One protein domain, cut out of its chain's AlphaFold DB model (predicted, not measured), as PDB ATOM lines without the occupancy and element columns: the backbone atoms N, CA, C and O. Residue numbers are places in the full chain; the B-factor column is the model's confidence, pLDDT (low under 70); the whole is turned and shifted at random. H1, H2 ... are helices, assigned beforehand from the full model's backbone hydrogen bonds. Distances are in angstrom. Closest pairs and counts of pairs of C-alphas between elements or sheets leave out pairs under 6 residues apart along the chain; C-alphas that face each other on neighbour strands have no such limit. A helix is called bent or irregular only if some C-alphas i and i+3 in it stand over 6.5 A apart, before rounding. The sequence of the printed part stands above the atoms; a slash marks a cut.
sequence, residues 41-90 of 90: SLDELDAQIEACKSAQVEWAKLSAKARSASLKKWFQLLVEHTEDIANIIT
ATOM      1  N   SER A  41      -4.054 -11.611 -15.205       93.56
ATOM      2  CA  SER A  41      -4.402 -10.794 -16.368       93.56
ATOM      3  C   SER A  41      -5.706 -10.019 -16.136       93.56
ATOM      4  O   SER A  41      -6.475 -10.333 -15.226       93.56
ATOM      5  N   LEU A  42      -5.970  -9.006 -16.968       96.00
ATOM      6  CA  LEU A  42      -7.219  -8.238 -16.893       96.00
ATOM      7  C   LEU A  42      -8.448  -9.121 -17.158       96.00
ATOM      8  O   LEU A  42      -9.418  -9.036 -16.414       96.00
ATOM      9  N   ASP A  43      -8.372 -10.030 -18.130       95.94
ATOM     10  CA  ASP A  43      -9.478 -10.941 -18.449       95.94
ATOM     11  C   ASP A  43      -9.775 -11.913 -17.290       95.94
ATOM     12  O   ASP A  43     -10.935 -12.161 -16.951       95.94
ATOM     13  N   GLU A  44      -8.732 -12.446 -16.637       95.38
ATOM     14  CA  GLU A  44      -8.885 -13.276 -15.431       95.38
ATOM     15  C   GLU A  44      -9.495 -12.474 -14.276       95.38
ATOM     16  O   GLU A  44     -10.335 -13.000 -13.541       95.38
ATOM     17  N   LEU A  45      -9.099 -11.206 -14.124       96.56
ATOM     18  CA  LEU A  45      -9.632 -10.311 -13.104       96.56
ATOM     19  C   LEU A  45     -11.122 -10.020 -13.333       96.56
ATOM     20  O   LEU A  45     -11.905 -10.133 -12.392       96.56
ATOM     21  N   ASP A  46     -11.530  -9.708 -14.564       97.56
ATOM     22  CA  ASP A  46     -12.933  -9.453 -14.906       97.56
ATOM     23  C   ASP A  46     -13.810 -10.684 -14.628       97.56
ATOM     24  O   ASP A  46     -14.874 -10.580 -14.006       97.56
ATOM     25  N   ALA A  47     -13.330 -11.875 -15.001       97.19
ATOM     26  CA  ALA A  47     -14.014 -13.130 -14.704       97.19
ATOM     27  C   ALA A  47     -14.135 -13.383 -13.187       97.19
ATOM     28  O   ALA A  47     -15.194 -13.796 -12.701       97.19
ATOM     29  N   GLN A  48     -13.073 -13.110 -12.420       97.31
ATOM     30  CA  GLN A  48     -13.078 -13.239 -10.960       97.31
ATOM     31  C   GLN A  48     -14.040 -12.246 -10.301       97.31
ATOM     32  O   GLN A  48     -14.766 -12.625  -9.381       97.31
ATOM     33  N   ILE A  49     -14.107 -11.003 -10.785       97.88
ATOM     34  CA  ILE A  49     -15.028  -9.982 -10.272       97.88
ATOM     35  C   ILE A  49     -16.484 -10.420 -10.459       97.88
ATOM     36  O   ILE A  49     -17.267 -10.334  -9.508       97.88
ATOM     37  N   GLU A  50     -16.859 -10.929 -11.634       97.94
ATOM     38  CA  GLU A  50     -18.239 -11.372 -11.880       97.94
ATOM     39  C   GLU A  50     -18.607 -12.602 -11.028       97.94
ATOM     40  O   GLU A  50     -19.704 -12.675 -10.456       97.94
ATOM     41  N   ALA A  51     -17.662 -13.530 -10.840       97.94
ATOM     42  CA  ALA A  51     -17.833 -14.655  -9.923       97.94
ATOM     43  C   ALA A  51     -18.014 -14.183  -8.466       97.94
ATOM     44  O   ALA A  51     -18.935 -14.631  -7.772       97.94
ATOM     45  N   CYS A  52     -17.191 -13.236  -8.004       98.06
ATOM     46  CA  CYS A  52     -17.302 -12.643  -6.673       98.06
ATOM     47  C   CYS A  52     -18.631 -11.909  -6.478       98.06
ATOM     48  O   CYS A  52     -19.243 -12.035  -5.417       98.06
ATOM     49  N   LYS A  53     -19.110 -11.179  -7.490       98.25
ATOM     50  CA  LYS A  53     -20.398 -10.476  -7.457       98.25
ATOM     51  C   LYS A  53     -21.564 -11.448  -7.283       98.25
ATOM     52  O   LYS A  53     -22.424 -11.223  -6.433       98.25
ATOM     53  N   SER A  54     -21.549 -12.557  -8.017       97.75
ATOM     54  CA  SER A  54     -22.547 -13.621  -7.875       97.75
ATOM     55  C   SER A  54     -22.494 -14.267  -6.484       97.75
ATOM     56  O   SER A  54     -23.519 -14.397  -5.812       97.75
ATOM     57  N   ALA A  55     -21.295 -14.603  -5.997       98.06
ATOM     58  CA  ALA A  55     -21.106 -15.203  -4.676       98.06
ATOM     59  C   ALA A  55     -21.494 -14.257  -3.523       98.06
ATOM     60  O   ALA A  55     -22.007 -14.706  -2.495       98.06
ATOM     61  N   GLN A  56     -21.285 -12.947  -3.685       98.25
ATOM     62  CA  GLN A  56     -21.625 -11.941  -2.681       98.25
ATOM     63  C   GLN A  56     -23.133 -11.895  -2.413       98.25
ATOM     64  O   GLN A  56     -23.534 -11.799  -1.251       98.25
ATOM     65  N   VAL A  57     -23.960 -12.024  -3.455       98.19
ATOM     66  CA  VAL A  57     -25.423 -12.057  -3.320       98.19
ATOM     67  C   VAL A  57     -25.862 -13.264  -2.490       98.19
ATOM     68  O   VAL A  57     -26.665 -13.121  -1.567       98.19
ATOM     69  N   GLU A  58     -25.301 -14.443  -2.759       97.69
ATOM     70  CA  GLU A  58     -25.599 -15.655  -1.989       97.69
ATOM     71  C   GLU A  58     -25.112 -15.547  -0.537       97.69
ATOM     72  O   GLU A  58     -25.840 -15.884   0.397       97.69
ATOM     73  N   TRP A  59     -23.923 -14.981  -0.319       97.94
ATOM     74  CA  TRP A  59     -23.398 -14.719   1.021       97.94
ATOM     75  C   TRP A  59     -24.267 -13.739   1.827       97.94
ATOM     76  O   TRP A  59     -24.486 -13.926   3.031       97.94
ATOM     77  N   ALA A  60     -24.797 -12.700   1.176       98.06
ATOM     78  CA  ALA A  60     -25.655 -11.702   1.807       98.06
ATOM     79  C   ALA A  60     -26.987 -12.300   2.291       98.06
ATOM     80  O   ALA A  60     -27.471 -11.920   3.359       98.06
ATOM     81  N   LYS A  61     -27.537 -13.278   1.559       98.25
ATOM     82  CA  LYS A  61     -28.772 -13.999   1.925       98.25
ATOM     83  C   LYS A  61     -28.617 -14.888   3.161       98.25
ATOM     84  O   LYS A  61     -29.618 -15.251   3.780       98.25
ATOM     85  N   LEU A  62     -27.391 -15.256   3.537       98.38
ATOM     86  CA  LEU A  62     -27.157 -16.087   4.717       98.38
ATOM     87  C   LEU A  62     -27.620 -15.386   6.001       98.38
ATOM     88  O   LEU A  62     -27.576 -14.164   6.144       98.38
ATOM     89  N   SER A  63     -28.013 -16.176   6.999       98.50
ATOM     90  CA  SER A  63     -28.263 -15.639   8.336       98.50
ATOM     91  C   SER A  63     -26.953 -15.237   9.023       98.50
ATOM     92  O   SER A  63     -25.877 -15.769   8.729       98.50
ATOM     93  N   ALA A  64     -27.039 -14.348  10.017       98.31
ATOM     94  CA  ALA A  64     -25.887 -13.985  10.843       98.31
ATOM     95  C   ALA A  64     -25.239 -15.214  11.517       98.31
ATOM     96  O   ALA A  64     -24.013 -15.309  11.582       98.31
ATOM     97  N   LYS A  65     -26.050 -16.193  11.952       98.50
ATOM     98  CA  LYS A  65     -25.568 -17.451  12.543       98.50
ATOM     99  C   LYS A  65     -24.749 -18.274  11.544       98.50
ATOM    100  O   LYS A  65     -23.682 -18.761  11.907       98.50
ATOM    101  N   ALA A  66     -25.222 -18.403  10.304       98.44
ATOM    102  CA  ALA A  66     -24.517 -19.148   9.261       98.44
ATOM    103  C   ALA A  66     -23.173 -18.492   8.907       98.44
ATOM    104  O   ALA A  66     -22.146 -19.166   8.918       98.44
ATOM    105  N   ARG A  67     -23.148 -17.166   8.707       98.38
ATOM    106  CA  ARG A  67     -21.890 -16.437   8.465       98.38
ATOM    107  C   ARG A  67     -20.907 -16.575   9.629       98.38
ATOM    108  O   ARG A  67     -19.723 -16.811   9.408       98.38
ATOM    109  N   SER A  68     -21.398 -16.476  10.868       98.56
ATOM    110  CA  SER A  68     -20.570 -16.647  12.068       98.56
ATOM    111  C   SER A  68     -19.935 -18.039  12.141       98.56
ATOM    112  O   SER A  68     -18.771 -18.148  12.517       98.56
ATOM    113  N   ALA A  69     -20.658 -19.092  11.751       98.56
ATOM    114  CA  ALA A  69     -20.112 -20.446  11.722       98.56
ATOM    115  C   ALA A  69     -18.928 -20.565  10.744       98.56
ATOM    116  O   ALA A  69     -17.881 -21.087  11.126       98.56
ATOM    117  N   SER A  70     -19.054 -20.016   9.531       98.06
ATOM    118  CA  SER A  70     -17.963 -20.003   8.545       98.06
ATOM    119  C   SER A  70     -16.738 -19.234   9.045       98.06
ATOM    120  O   SER A  70     -15.623 -19.739   8.953       98.06
ATOM    121  N   LEU A  71     -16.936 -18.050   9.637       98.38
ATOM    122  CA  LEU A  71     -15.840 -17.246  10.189       98.38
ATOM    123  C   LEU A  71     -15.137 -17.944  11.363       98.38
ATOM    124  O   LEU A  71     -13.915 -17.901  11.458       98.38
ATOM    125  N   LYS A  72     -15.886 -18.636  12.235       98.50
ATOM    126  CA  LYS A  72     -15.306 -19.429  13.332       98.50
ATOM    127  C   LYS A  72     -14.488 -20.608  12.819       98.50
ATOM    128  O   LYS A  72     -13.415 -20.861  13.355       98.50
ATOM    129  N   LYS A  73     -14.967 -21.304  11.784       98.44
ATOM    130  CA  LYS A  73     -14.202 -22.377  11.139       98.44
ATOM    131  C   LYS A  73     -12.912 -21.836  10.521       98.44
ATOM    132  O   LYS A  73     -11.863 -22.437  10.699       98.44
ATOM    133  N   TRP A  74     -12.974 -20.690   9.841       98.06
ATOM    134  CA  TRP A  74     -11.779 -20.043   9.298       98.06
ATOM    135  C   TRP A  74     -10.774 -19.682  10.399       98.06
ATOM    136  O   TRP A  74      -9.602 -20.013  10.275       98.06
ATOM    137  N   PHE A  75     -11.235 -19.114  11.519       98.31
ATOM    138  CA  PHE A  75     -10.383 -18.867  12.685       98.31
ATOM    139  C   PHE A  75      -9.736 -20.147  13.233       98.31
ATOM    140  O   PHE A  75      -8.543 -20.147  13.513       98.31
ATOM    141  N   GLN A  76     -10.491 -21.242  13.360       98.38
ATOM    142  CA  GLN A  76      -9.939 -22.526  13.808       98.38
ATOM    143  C   GLN A  76      -8.814 -23.010  12.888       98.38
ATOM    144  O   GLN A  76      -7.770 -23.404  13.392       98.38
ATOM    145  N   LEU A  77      -8.993 -22.896  11.567       95.88
ATOM    146  CA  LEU A  77      -7.959 -23.243  10.587       95.88
ATOM    147  C   LEU A  77      -6.725 -22.338  10.707       95.88
ATOM    148  O   LEU A  77      -5.603 -22.824  10.628       95.88
ATOM    149  N   LEU A  78      -6.909 -21.032  10.931       94.56
ATOM    150  CA  LEU A  78      -5.782 -20.122  11.163       94.56
ATOM    151  C   LEU A  78      -4.982 -20.527  12.407       94.56
ATOM    152  O   LEU A  78      -3.758 -20.553  12.353       94.56
ATOM    153  N   VAL A  79      -5.667 -20.868  13.503       96.69
ATOM    154  CA  VAL A  79      -5.016 -21.327  14.739       96.69
ATOM    155  C   VAL A  79      -4.281 -22.648  14.508       96.69
ATOM    156  O   VAL A  79      -3.119 -22.767  14.891       96.69
ATOM    157  N   GLU A  80      -4.925 -23.610  13.848       94.81
ATOM    158  CA  GLU A  80      -4.351 -24.920  13.520       94.81
ATOM    159  C   GLU A  80      -3.070 -24.809  12.677       94.81
ATOM    160  O   GLU A  80      -2.124 -25.558  12.900       94.81
ATOM    161  N   HIS A  81      -3.000 -23.830  11.771       90.62
ATOM    162  CA  HIS A  81      -1.864 -23.620  10.868       90.62
ATOM    163  C   HIS A  81      -0.973 -22.424  11.252       90.62
ATOM    164  O   HIS A  81      -0.275 -21.873  10.401       90.62
ATOM    165  N   THR A  82      -0.973 -22.010  12.525       91.94
ATOM    166  CA  THR A  82      -0.251 -20.802  12.977       91.94
ATOM    167  C   THR A  82       1.245 -20.844  12.650       91.94
ATOM    168  O   THR A  82       1.784 -19.848  12.174       91.94
ATOM    169  N   GLU A  83       1.921 -21.973  12.888       89.19
ATOM    170  CA  GLU A  83       3.367 -22.097  12.631       89.19
ATOM    171  C   GLU A  83       3.694 -21.961  11.140       89.19
ATOM    172  O   GLU A  83       4.614 -21.236  10.764       89.19
ATOM    173  N   ASP A  84       2.901 -22.602  10.283       88.62
ATOM    174  CA  ASP A  84       3.048 -22.530   8.829       88.62
ATOM    175  C   ASP A  84       2.834 -21.106   8.314       88.62
ATOM    176  O   ASP A  84       3.616 -20.617   7.500       88.62
ATOM    177  N   ILE A  85       1.817 -20.416   8.832       90.00
ATOM    178  CA  ILE A  85       1.548 -19.017   8.490       90.00
ATOM    179  C   ILE A  85       2.695 -18.119   8.972       90.00
ATOM    180  O   ILE A  85       3.165 -17.275   8.212       90.00
ATOM    181  N   ALA A  86       3.187 -18.308  10.199       89.62
ATOM    182  CA  ALA A  86       4.293 -17.521  10.746       89.62
ATOM    183  C   ALA A  86       5.568 -17.648   9.896       89.62
ATOM    184  O   ALA A  86       6.242 -16.647   9.653       89.62
ATOM    185  N   ASN A  87       5.851 -18.854   9.394       85.69
ATOM    186  CA  ASN A  87       6.999 -19.126   8.531       85.69
ATOM    187  C   ASN A  87       6.942 -18.401   7.176       85.69
ATOM    188  O   ASN A  87       7.996 -18.164   6.593       85.69
ATOM    189  N   ILE A  88       5.751 -18.083   6.648       86.62
ATOM    190  CA  ILE A  88       5.615 -17.430   5.332       86.62
ATOM    191  C   ILE A  88       5.501 -15.902   5.404       86.62
ATOM    192  O   ILE A  88       5.750 -15.243   4.398       86.62
ATOM    193  N   ILE A  89       5.093 -15.333   6.545       88.25
ATOM    194  CA  ILE A  89       4.884 -13.878   6.694       88.25
ATOM    195  C   ILE A  89       6.071 -13.130   7.321       88.25
ATOM    196  O   ILE A  89       6.014 -11.902   7.400       88.25
ATOM    197  N   THR A  90       7.094 -13.846   7.796       81.81
ATOM    198  CA  THR A  90       8.279 -13.294   8.483       81.81
ATOM    199  C   THR A  90       9.497 -13.337   7.572       81.81
ATOM    200  O   THR A  90      10.198 -12.305   7.484       81.81
TER     201      THR A  90
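This is residues 41 to 90 of the 90 residues of the protein "Involved in the biosynthesis of the osmoprotectant glycine betaine. Catalyzes the reversible oxidation of betaine aldehyde to the corresponding acid" of Vibrio sp. B1ASS3 (UniProt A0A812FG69). Two long helices, H1 and H2, meet near their ends as an open V with nothing between its two arms, and a short third helix, H3, makes a corner at the far end of H2. The figure is flat and does not fold up into a core: the C-alphas span 35 by 34 by 10 A along their three main axes. The printed part has 50 residues with three named helices, in the order H1, H2, H3 along the chain, and no named strand; the class is all helix. The whole is extended, with a radius of gyration of the C-alphas of 15.4 A.

The longest helix is H1, residues 42 to 61, 20 residues and 29.2 A from first to last C-alpha; it begins with C-alpha 42 at (-7.219, -8.238, -16.893) and ends with C-alpha 61 at (-28.772, -13.999, 1.925). H2 holds residues 64 to 80, 17 residues and 24.3 A from first to last C-alpha, and begins with C-alpha 64 at (-25.887, -13.985, 10.843). H3 holds residues 82 to 89, 8 residues and 10.7 A, and ends with C-alpha 89 at (4.884, -13.878, 6.694). No helix is bent or irregular.

H1 touches no helix. H1 and H2 are close but not clearly touching: their closest C-alphas are those of Trp 59 and Arg 67, 7.8 A apart. Their lines stand at a steep tilt of 57 degrees, and they run opposite ways. Their centres are 21.2 A apart. H2 and H3 are close but not clearly touching as well, with the closest C-alphas, those of Leu 78 and Ile 85, 7.9 A apart. The lines of H2 and H3 are about perpendicular, at 80 degrees, and their centres are 18.9 A apart. H1 and H3 are apart. In H2 and H3 every O i to N i+4 pair is within hydrogen-bond range; in H1 it is 15 of 16.

The two C-alphas farthest apart are those of Lys 61 and Thr 90, 37.6 A, while the first and last printed C-alphas, those of Ser 41 and Thr 90, are 28.0 A apart. Residues 41 to 58, 60 to 66 and 68 to 90 stand free. The link from H1 to H2, with 2 residues, and the link from H2 to H3, with 1 residue, are both tight, and no link is long. The printed part has no cut, and Thr 90 is the chain's last residue. The mean pLDDT of the printed part is 95.7, and no printed residue is under 70; the mean is 98 in H1 and in H2 and 89 in H3.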